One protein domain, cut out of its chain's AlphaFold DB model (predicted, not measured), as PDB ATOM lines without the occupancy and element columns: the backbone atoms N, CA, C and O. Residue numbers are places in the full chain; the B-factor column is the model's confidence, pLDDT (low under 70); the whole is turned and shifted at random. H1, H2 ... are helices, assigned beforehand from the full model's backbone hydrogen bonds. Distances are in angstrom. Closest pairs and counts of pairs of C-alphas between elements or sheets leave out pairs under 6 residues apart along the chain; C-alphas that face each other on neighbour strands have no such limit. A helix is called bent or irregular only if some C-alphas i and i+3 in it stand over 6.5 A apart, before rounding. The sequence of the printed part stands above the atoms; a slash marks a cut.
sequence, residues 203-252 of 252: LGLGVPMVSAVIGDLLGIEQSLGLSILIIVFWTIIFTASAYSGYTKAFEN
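This is residues 203 to 252 of the 252 residues of the protein "Choline transporter" of Geomicrobium sp. JCM 19038 (UniProt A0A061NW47). One long straight helix, H2, makes the length of this loose model; H1 is set crosswise near its first end, and a four-residue helix, H3, folds back beyond its last end. H1 meets H2 through residues 207 to 211, and residues 235 to 240 and 242 to 248, most of them in H2, stick out with nothing packed on them. You are looking at 50 printed residues with three named helices, in the order H1, H2, H3, and no named strand; the class is all helix. The whole is loose, with a radius of gyration of the C-alphas of 13.9 A, and only just elongated, with spans of 38 by 19 by 18 A.

Begin with the longest helix, H2, residues 224 to 244: find C-alpha 224 at (15.950, 47.170, 44.467) and go 30.3 A to C-alpha 244 at (-3.177, 25.543, 35.319). Then go back to H1, residues 203 to 218, which begins at C-alpha 203 at (10.536, 43.663, 32.713) and measures 21.6 A from first to last C-alpha. H1 is neither bent nor irregular, but only just: C-alphas 205 and 208 are 6.2 A apart. Last comes H3, residues 247 to 250, ending at C-alpha 250 at (-8.824, 32.916, 26.509). H3 is also neither bent nor irregular, but only just: C-alphas 247 and 250 are 6.0 A apart.

Start on H2 at residues 226 to 231, where alone it touches H1. On H1 the touching residues are 207 to 211 alone, and the closest C-alphas of the two helices, those of Val 207 and Ser 227, are 5.8 A apart. Their lines stand at a steep tilt of 68 degrees, only just short of about perpendicular, and they run opposite ways. At the other end of H2 you will find H3, which touches no helix: it is apart from H2 and from H1. In H2 every O i to N i+4 pair is within hydrogen-bond range, in H1 10 of 12 are, and H3 is too short for such a pair.

Look for the two C-alphas farthest apart at Glu 221 and Glu 251, 39.7 A from each other. The printed part has no cut and ends at Asn 252, the chain's last residue. Both links are tight: 5 residues between H1 and H2, and 2 between H2 and H3. Residues 235 to 240 and 242 to 248 stand free. In the B-factor column the mean pLDDT of the printed part is 83.7, and residues 245 to 252 are under 70; the mean over H3 is 46.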
ATOM      1  N   LEU A 203      10.544  43.758  31.248       90.75
ATOM      2  CA  LEU A 203      10.536  43.663  32.713       90.75
ATOM      3  C   LEU A 203      11.413  44.743  33.361       90.75
ATOM      4  O   LEU A 203      11.007  45.327  34.363       90.75
ATOM      5  N   GLY A 204      12.576  45.040  32.775       89.75
ATOM      6  CA  GLY A 204      13.503  46.071  33.244       89.75
ATOM      7  C   GLY A 204      12.912  47.480  33.215       89.75
ATOM      8  O   GLY A 204      13.200  48.268  34.106       89.75
ATOM      9  N   LEU A 205      12.032  47.779  32.255       89.31
ATOM     10  CA  LEU A 205      11.264  49.031  32.227       89.31
ATOM     11  C   LEU A 205      10.048  48.982  33.162       89.31
ATOM     12  O   LEU A 205       9.722  49.959  33.836       89.31
ATOM     13  N   GLY A 206       9.360  47.840  33.208       90.94
ATOM     14  CA  GLY A 206       8.083  47.721  33.902       90.94
ATOM     15  C   GLY A 206       8.160  47.638  35.414       90.94
ATOM     16  O   GLY A 206       7.341  48.237  36.110       90.94
ATOM     17  N   VAL A 207       9.138  46.909  35.939       93.00
ATOM     18  CA  VAL A 207       9.266  46.691  37.382       93.00
ATOM     19  C   VAL A 207       9.571  47.999  38.123       93.00
ATOM     20  O   VAL A 207       8.860  48.285  39.089       93.00
ATOM     21  N   PRO A 208      10.528  48.845  37.683       90.50
ATOM     22  CA  PRO A 208      10.759  50.139  38.318       90.50
ATOM     23  C   PRO A 208       9.541  51.060  38.245       90.50
ATOM     24  O   PRO A 208       9.250  51.736  39.229       90.50
ATOM     25  N   MET A 209       8.799  51.045  37.130       89.81
ATOM     26  CA  MET A 209       7.567  51.825  36.975       89.81
ATOM     27  C   MET A 209       6.516  51.415  38.014       89.81
ATOM     28  O   MET A 209       5.986  52.265  38.724       89.81
ATOM     29  N   VAL A 210       6.240  50.117  38.155       91.62
ATOM     30  CA  VAL A 210       5.283  49.621  39.158       91.62
ATOM     31  C   VAL A 210       5.782  49.892  40.574       91.62
ATOM     32  O   VAL A 210       5.000  50.290  41.432       91.62
ATOM     33  N   SER A 211       7.086  49.745  40.816       92.62
ATOM     34  CA  SER A 211       7.692  50.092  42.099       92.62
ATOM     35  C   SER A 211       7.512  51.574  42.439       92.62
ATOM     36  O   SER A 211       7.269  51.882  43.603       92.62
ATOM     37  N   ALA A 212       7.612  52.476  41.459       89.62
ATOM     38  CA  ALA A 212       7.382  53.907  41.652       89.62
ATOM     39  C   ALA A 212       5.908  54.206  41.967       89.62
ATOM     40  O   ALA A 212       5.626  54.938  42.910       89.62
ATOM     41  N   VAL A 213       4.969  53.578  41.249       90.62
ATOM     42  CA  VAL A 213       3.523  53.720  41.508       90.62
ATOM     43  C   VAL A 213       3.150  53.216  42.902       90.62
ATOM     44  O   VAL A 213       2.403  53.872  43.619       90.62
ATOM     45  N   ILE A 214       3.679  52.061  43.317       91.94
ATOM     46  CA  ILE A 214       3.472  51.543  44.677       91.94
ATOM     47  C   ILE A 214       4.023  52.524  45.712       91.94
ATOM     48  O   ILE A 214       3.379  52.744  46.738       91.94
ATOM     49  N   GLY A 215       5.193  53.106  45.450       90.62
ATOM     50  CA  GLY A 215       5.792  54.073  46.354       90.62
ATOM     51  C   GLY A 215       4.961  55.340  46.515       90.62
ATOM     52  O   GLY A 215       4.744  55.775  47.643       90.62
ATOM     53  N   ASP A 216       4.414  55.861  45.418       91.25
ATOM     54  CA  ASP A 216       3.520  57.025  45.424       91.25
ATOM     55  C   ASP A 216       2.194  56.738  46.152       91.25
ATOM     56  O   ASP A 216       1.741  57.526  46.978       91.25
ATOM     57  N   LEU A 217       1.596  55.561  45.924       94.81
ATOM     58  CA  LEU A 217       0.307  55.187  46.519       94.81
ATOM     59  C   LEU A 217       0.394  54.787  47.998       94.81
ATOM     60  O   LEU A 217      -0.539  55.046  48.758       94.81
ATOM     61  N   LEU A 218       1.461  54.089  48.398       94.12
ATOM     62  CA  LEU A 218       1.595  53.486  49.732       94.12
ATOM     63  C   LEU A 218       2.638  54.184  50.616       94.12
ATOM     64  O   LEU A 218       2.810  53.787  51.768       94.12
ATOM     65  N   GLY A 219       3.345  55.194  50.101       90.81
ATOM     66  CA  GLY A 219       4.417  55.891  50.818       90.81
ATOM     67  C   GLY A 219       5.657  55.025  51.070       90.81
ATOM     68  O   GLY A 219       6.389  55.268  52.028       90.81
ATOM     69  N   ILE A 220       5.875  53.986  50.258       92.06
ATOM     70  CA  ILE A 220       7.023  53.074  50.371       92.06
ATOM     71  C   ILE A 220       8.157  53.583  49.475       92.06
ATOM     72  O   ILE A 220       7.946  53.871  48.302       92.06
ATOM     73  N   GLU A 221       9.382  53.654  49.987       89.81
ATOM     74  CA  GLU A 221      10.518  54.083  49.169       89.81
ATOM     75  C   GLU A 221      10.830  53.073  48.050       89.81
ATOM     76  O   GLU A 221      10.879  51.853  48.263       89.81
ATOM     77  N   GLN A 222      11.060  53.586  46.841       90.25
ATOM     78  CA  GLN A 222      11.492  52.774  45.710       90.25
ATOM     79  C   GLN A 222      12.868  52.167  46.013       90.25
ATOM     80  O   GLN A 222      13.821  52.870  46.331       90.25
ATOM     81  N   SER A 223      12.990  50.845  45.892       90.69
ATOM     82  CA  SER A 223      14.251  50.148  46.145       90.69
ATOM     83  C   SER A 223      14.410  48.915  45.260       90.69
ATOM     84  O   SER A 223      13.436  48.353  44.744       90.69
ATOM     85  N   LEU A 224      15.655  48.443  45.128       89.00
ATOM     86  CA  LEU A 224      15.950  47.170  44.467       89.00
ATOM     87  C   LEU A 224      15.204  46.005  45.140       89.00
ATOM     88  O   LEU A 224      14.706  45.117  44.455       89.00
ATOM     89  N   GLY A 225      15.066  46.038  46.471       92.31
ATOM     90  CA  GLY A 225      14.317  45.030  47.224       92.31
ATOM     91  C   GLY A 225      12.839  44.971  46.830       92.31
ATOM     92  O   GLY A 225      12.317  43.883  46.582       92.31
ATOM     93  N   LEU A 226      12.181  46.129  46.696       92.62
ATOM     94  CA  LEU A 226      10.791  46.207  46.232       92.62
ATOM     95  C   LEU A 226      10.651  45.696  44.789       92.62
ATOM     96  O   LEU A 226       9.747  44.916  44.493       92.62
ATOM     97  N   SER A 227      11.595  46.051  43.916       92.94
ATOM     98  CA  SER A 227      11.635  45.571  42.527       92.94
ATOM     99  C   SER A 227      11.775  44.044  42.439       92.94
ATOM    100  O   SER A 227      11.032  43.389  41.706       92.94
ATOM    101  N   ILE A 228      12.673  43.447  43.232       93.00
ATOM    102  CA  ILE A 228      12.843  41.985  43.308       93.00
ATOM    103  C   ILE A 228      11.559  41.314  43.810       93.00
ATOM    104  O   ILE A 228      11.145  40.298  43.253       93.00
ATOM    105  N   LEU A 229      10.902  41.884  44.824       94.00
ATOM    106  CA  LEU A 229       9.649  41.349  45.361       94.00
ATOM    107  C   LEU A 229       8.544  41.327  44.297       94.00
ATOM    108  O   LEU A 229       7.865  40.309  44.153       94.00
ATOM    109  N   ILE A 230       8.403  42.404  43.517       93.75
ATOM    110  CA  ILE A 230       7.447  42.484  42.401       93.75
ATOM    111  C   ILE A 230       7.734  41.386  41.367       93.75
ATOM    112  O   ILE A 230       6.817  40.664  40.972       93.75
ATOM    113  N   ILE A 231       9.001  41.203  40.975       93.94
ATOM    114  CA  ILE A 231       9.406  40.162  40.012       93.94
ATOM    115  C   ILE A 231       9.064  38.764  40.529       93.94
ATOM    116  O   ILE A 231       8.483  37.962  39.794       93.94
ATOM    117  N   VAL A 232       9.404  38.456  41.784       94.94
ATOM    118  CA  VAL A 232       9.112  37.150  42.396       94.94
ATOM    119  C   VAL A 232       7.605  36.905  42.427       94.94
ATOM    120  O   VAL A 232       7.147  35.835  42.028       94.94
ATOM    121  N   PHE A 233       6.826  37.908  42.830       94.31
ATOM    122  CA  PHE A 233       5.371  37.823  42.873       94.31
ATOM    123  C   PHE A 233       4.757  37.563  41.487       94.31
ATOM    124  O   PHE A 233       3.970  36.628  41.326       94.31
ATOM    125  N   TRP A 234       5.159  38.317  40.460       92.69
ATOM    126  CA  TRP A 234       4.704  38.094  39.081       92.69
ATOM    127  C   TRP A 234       5.120  36.731  38.540       92.69
ATOM    128  O   TRP A 234       4.323  36.065  37.880       92.69
ATOM    129  N   THR A 235       6.332  36.280  38.861       92.62
ATOM    130  CA  THR A 235       6.825  34.958  38.457       92.62
ATOM    131  C   THR A 235       5.961  33.845  39.047       92.62
ATOM    132  O   THR A 235       5.635  32.889  38.340       92.62
ATOM    133  N   ILE A 236       5.532  33.972  40.308       94.00
ATOM    134  CA  ILE A 236       4.621  33.014  40.949       94.00
ATOM    135  C   ILE A 236       3.270  32.987  40.227       94.00
ATOM    136  O   ILE A 236       2.804  31.904  39.871       94.00
ATOM    137  N   ILE A 237       2.667  34.151  39.958       91.69
ATOM    138  CA  ILE A 237       1.385  34.245  39.236       91.69
ATOM    139  C   ILE A 237       1.500  33.615  37.848       91.69
ATOM    140  O   ILE A 237       0.682  32.772  37.477       91.69
ATOM    141  N   PHE A 238       2.532  33.992  37.092       87.88
ATOM    142  CA  PHE A 238       2.768  33.480  35.749       87.88
ATOM    143  C   PHE A 238       2.965  31.961  35.753       87.88
ATOM    144  O   PHE A 238       2.341  31.254  34.966       87.88
ATOM    145  N   THR A 239       3.768  31.439  36.681       89.12
ATOM    146  CA  THR A 239       4.029  29.996  36.801       89.12
ATOM    147  C   THR A 239       2.768  29.225  37.190       89.12
ATOM    148  O   THR A 239       2.486  28.173  36.616       89.12
ATOM    149  N   ALA A 240       1.973  29.751  38.127       88.88
ATOM    150  CA  ALA A 240       0.705  29.147  38.529       88.88
ATOM    151  C   ALA A 240      -0.313  29.134  37.375       88.88
ATOM    152  O   ALA A 240      -0.989  28.125  37.156       88.88
ATOM    153  N   SER A 241      -0.383  30.223  36.602       84.31
ATOM    154  CA  SER A 241      -1.206  30.319  35.390       84.31
ATOM    155  C   SER A 241      -0.765  29.303  34.334       84.31
ATOM    156  O   SER A 241      -1.584  28.524  33.841       84.31
ATOM    157  N   ALA A 242       0.542  29.221  34.068       83.25
ATOM    158  CA  ALA A 242       1.114  28.291  33.103       83.25
ATOM    159  C   ALA A 242       0.839  26.826  33.458       83.25
ATOM    160  O   ALA A 242       0.491  26.024  32.589       83.25
ATOM    161  N   TYR A 243       0.951  26.485  34.744       83.38
ATOM    162  CA  TYR A 243       0.666  25.145  35.250       83.38
ATOM    163  C   TYR A 243      -0.824  24.778  35.152       83.38
ATOM    164  O   TYR A 243      -1.160  23.624  34.897       83.38
ATOM    165  N   SER A 244      -1.721  25.755  35.314       78.31
ATOM    166  CA  SER A 244      -3.177  25.543  35.319       78.31
ATOM    167  C   SER A 244      -3.793  25.363  33.920       78.31
ATOM    168  O   SER A 244      -4.960  24.986  33.814       78.31
ATOM    169  N   GLY A 245      -3.009  25.568  32.855       58.34
ATOM    170  CA  GLY A 245      -3.410  25.376  31.459       58.34
ATOM    171  C   GLY A 245      -3.974  26.647  30.815       58.34
ATOM    172  O   GLY A 245      -5.098  27.054  31.094       58.34
ATOM    173  N   TYR A 246      -3.197  27.230  29.894       55.53
ATOM    174  CA  TYR A 246      -3.487  28.487  29.187       55.53
ATOM    175  C   TYR A 246      -4.822  28.523  28.414       55.53
ATOM    176  O   TYR A 246      -5.359  29.606  28.198       55.53
ATOM    177  N   THR A 247      -5.387  27.381  28.004       50.38
ATOM    178  CA  THR A 247      -6.602  27.340  27.166       50.38
ATOM    179  C   THR A 247      -7.855  27.855  27.871       50.38
ATOM    180  O   THR A 247      -8.682  28.490  27.232       50.38
ATOM    181  N   LYS A 248      -7.975  27.697  29.195       44.56
ATOM    182  CA  LYS A 248      -9.160  28.181  29.932       44.56
ATOM    183  C   LYS A 248      -9.219  29.704  30.103       44.56
ATOM    184  O   LYS A 248     -10.271  30.221  30.460       44.56
ATOM    185  N   ALA A 249      -8.107  30.414  29.900       45.50
ATOM    186  CA  ALA A 249      -8.021  31.853  30.153       45.50
ATOM    187  C   ALA A 249      -8.473  32.721  28.963       45.50
ATOM    188  O   ALA A 249      -8.830  33.871  29.180       45.50
ATOM    189  N   PHE A 250      -8.465  32.184  27.737       43.50
ATOM    190  CA  PHE A 250      -8.824  32.916  26.509       43.50
ATOM    191  C   PHE A 250     -10.178  32.501  25.907       43.50
ATOM    192  O   PHE A 250     -10.616  33.087  24.922       43.50
ATOM    193  N   GLU A 251     -10.834  31.485  26.477       39.53
ATOM    194  CA  GLU A 251     -12.182  31.049  26.078       39.53
ATOM    195  C   GLU A 251     -13.311  31.879  26.724       39.53
ATOM    196  O   GLU A 251     -14.463  31.722  26.322       39.53
ATOM    197  N   ASN A 252     -12.997  32.761  27.685       34.03
ATOM    198  CA  ASN A 252     -13.966  33.607  28.397       34.03
ATOM    199  C   ASN A 252     -13.734  35.096  28.145       34.03
ATOM    200  O   ASN A 252     -12.567  35.529  28.266       34.03
TER     201      ASN A 252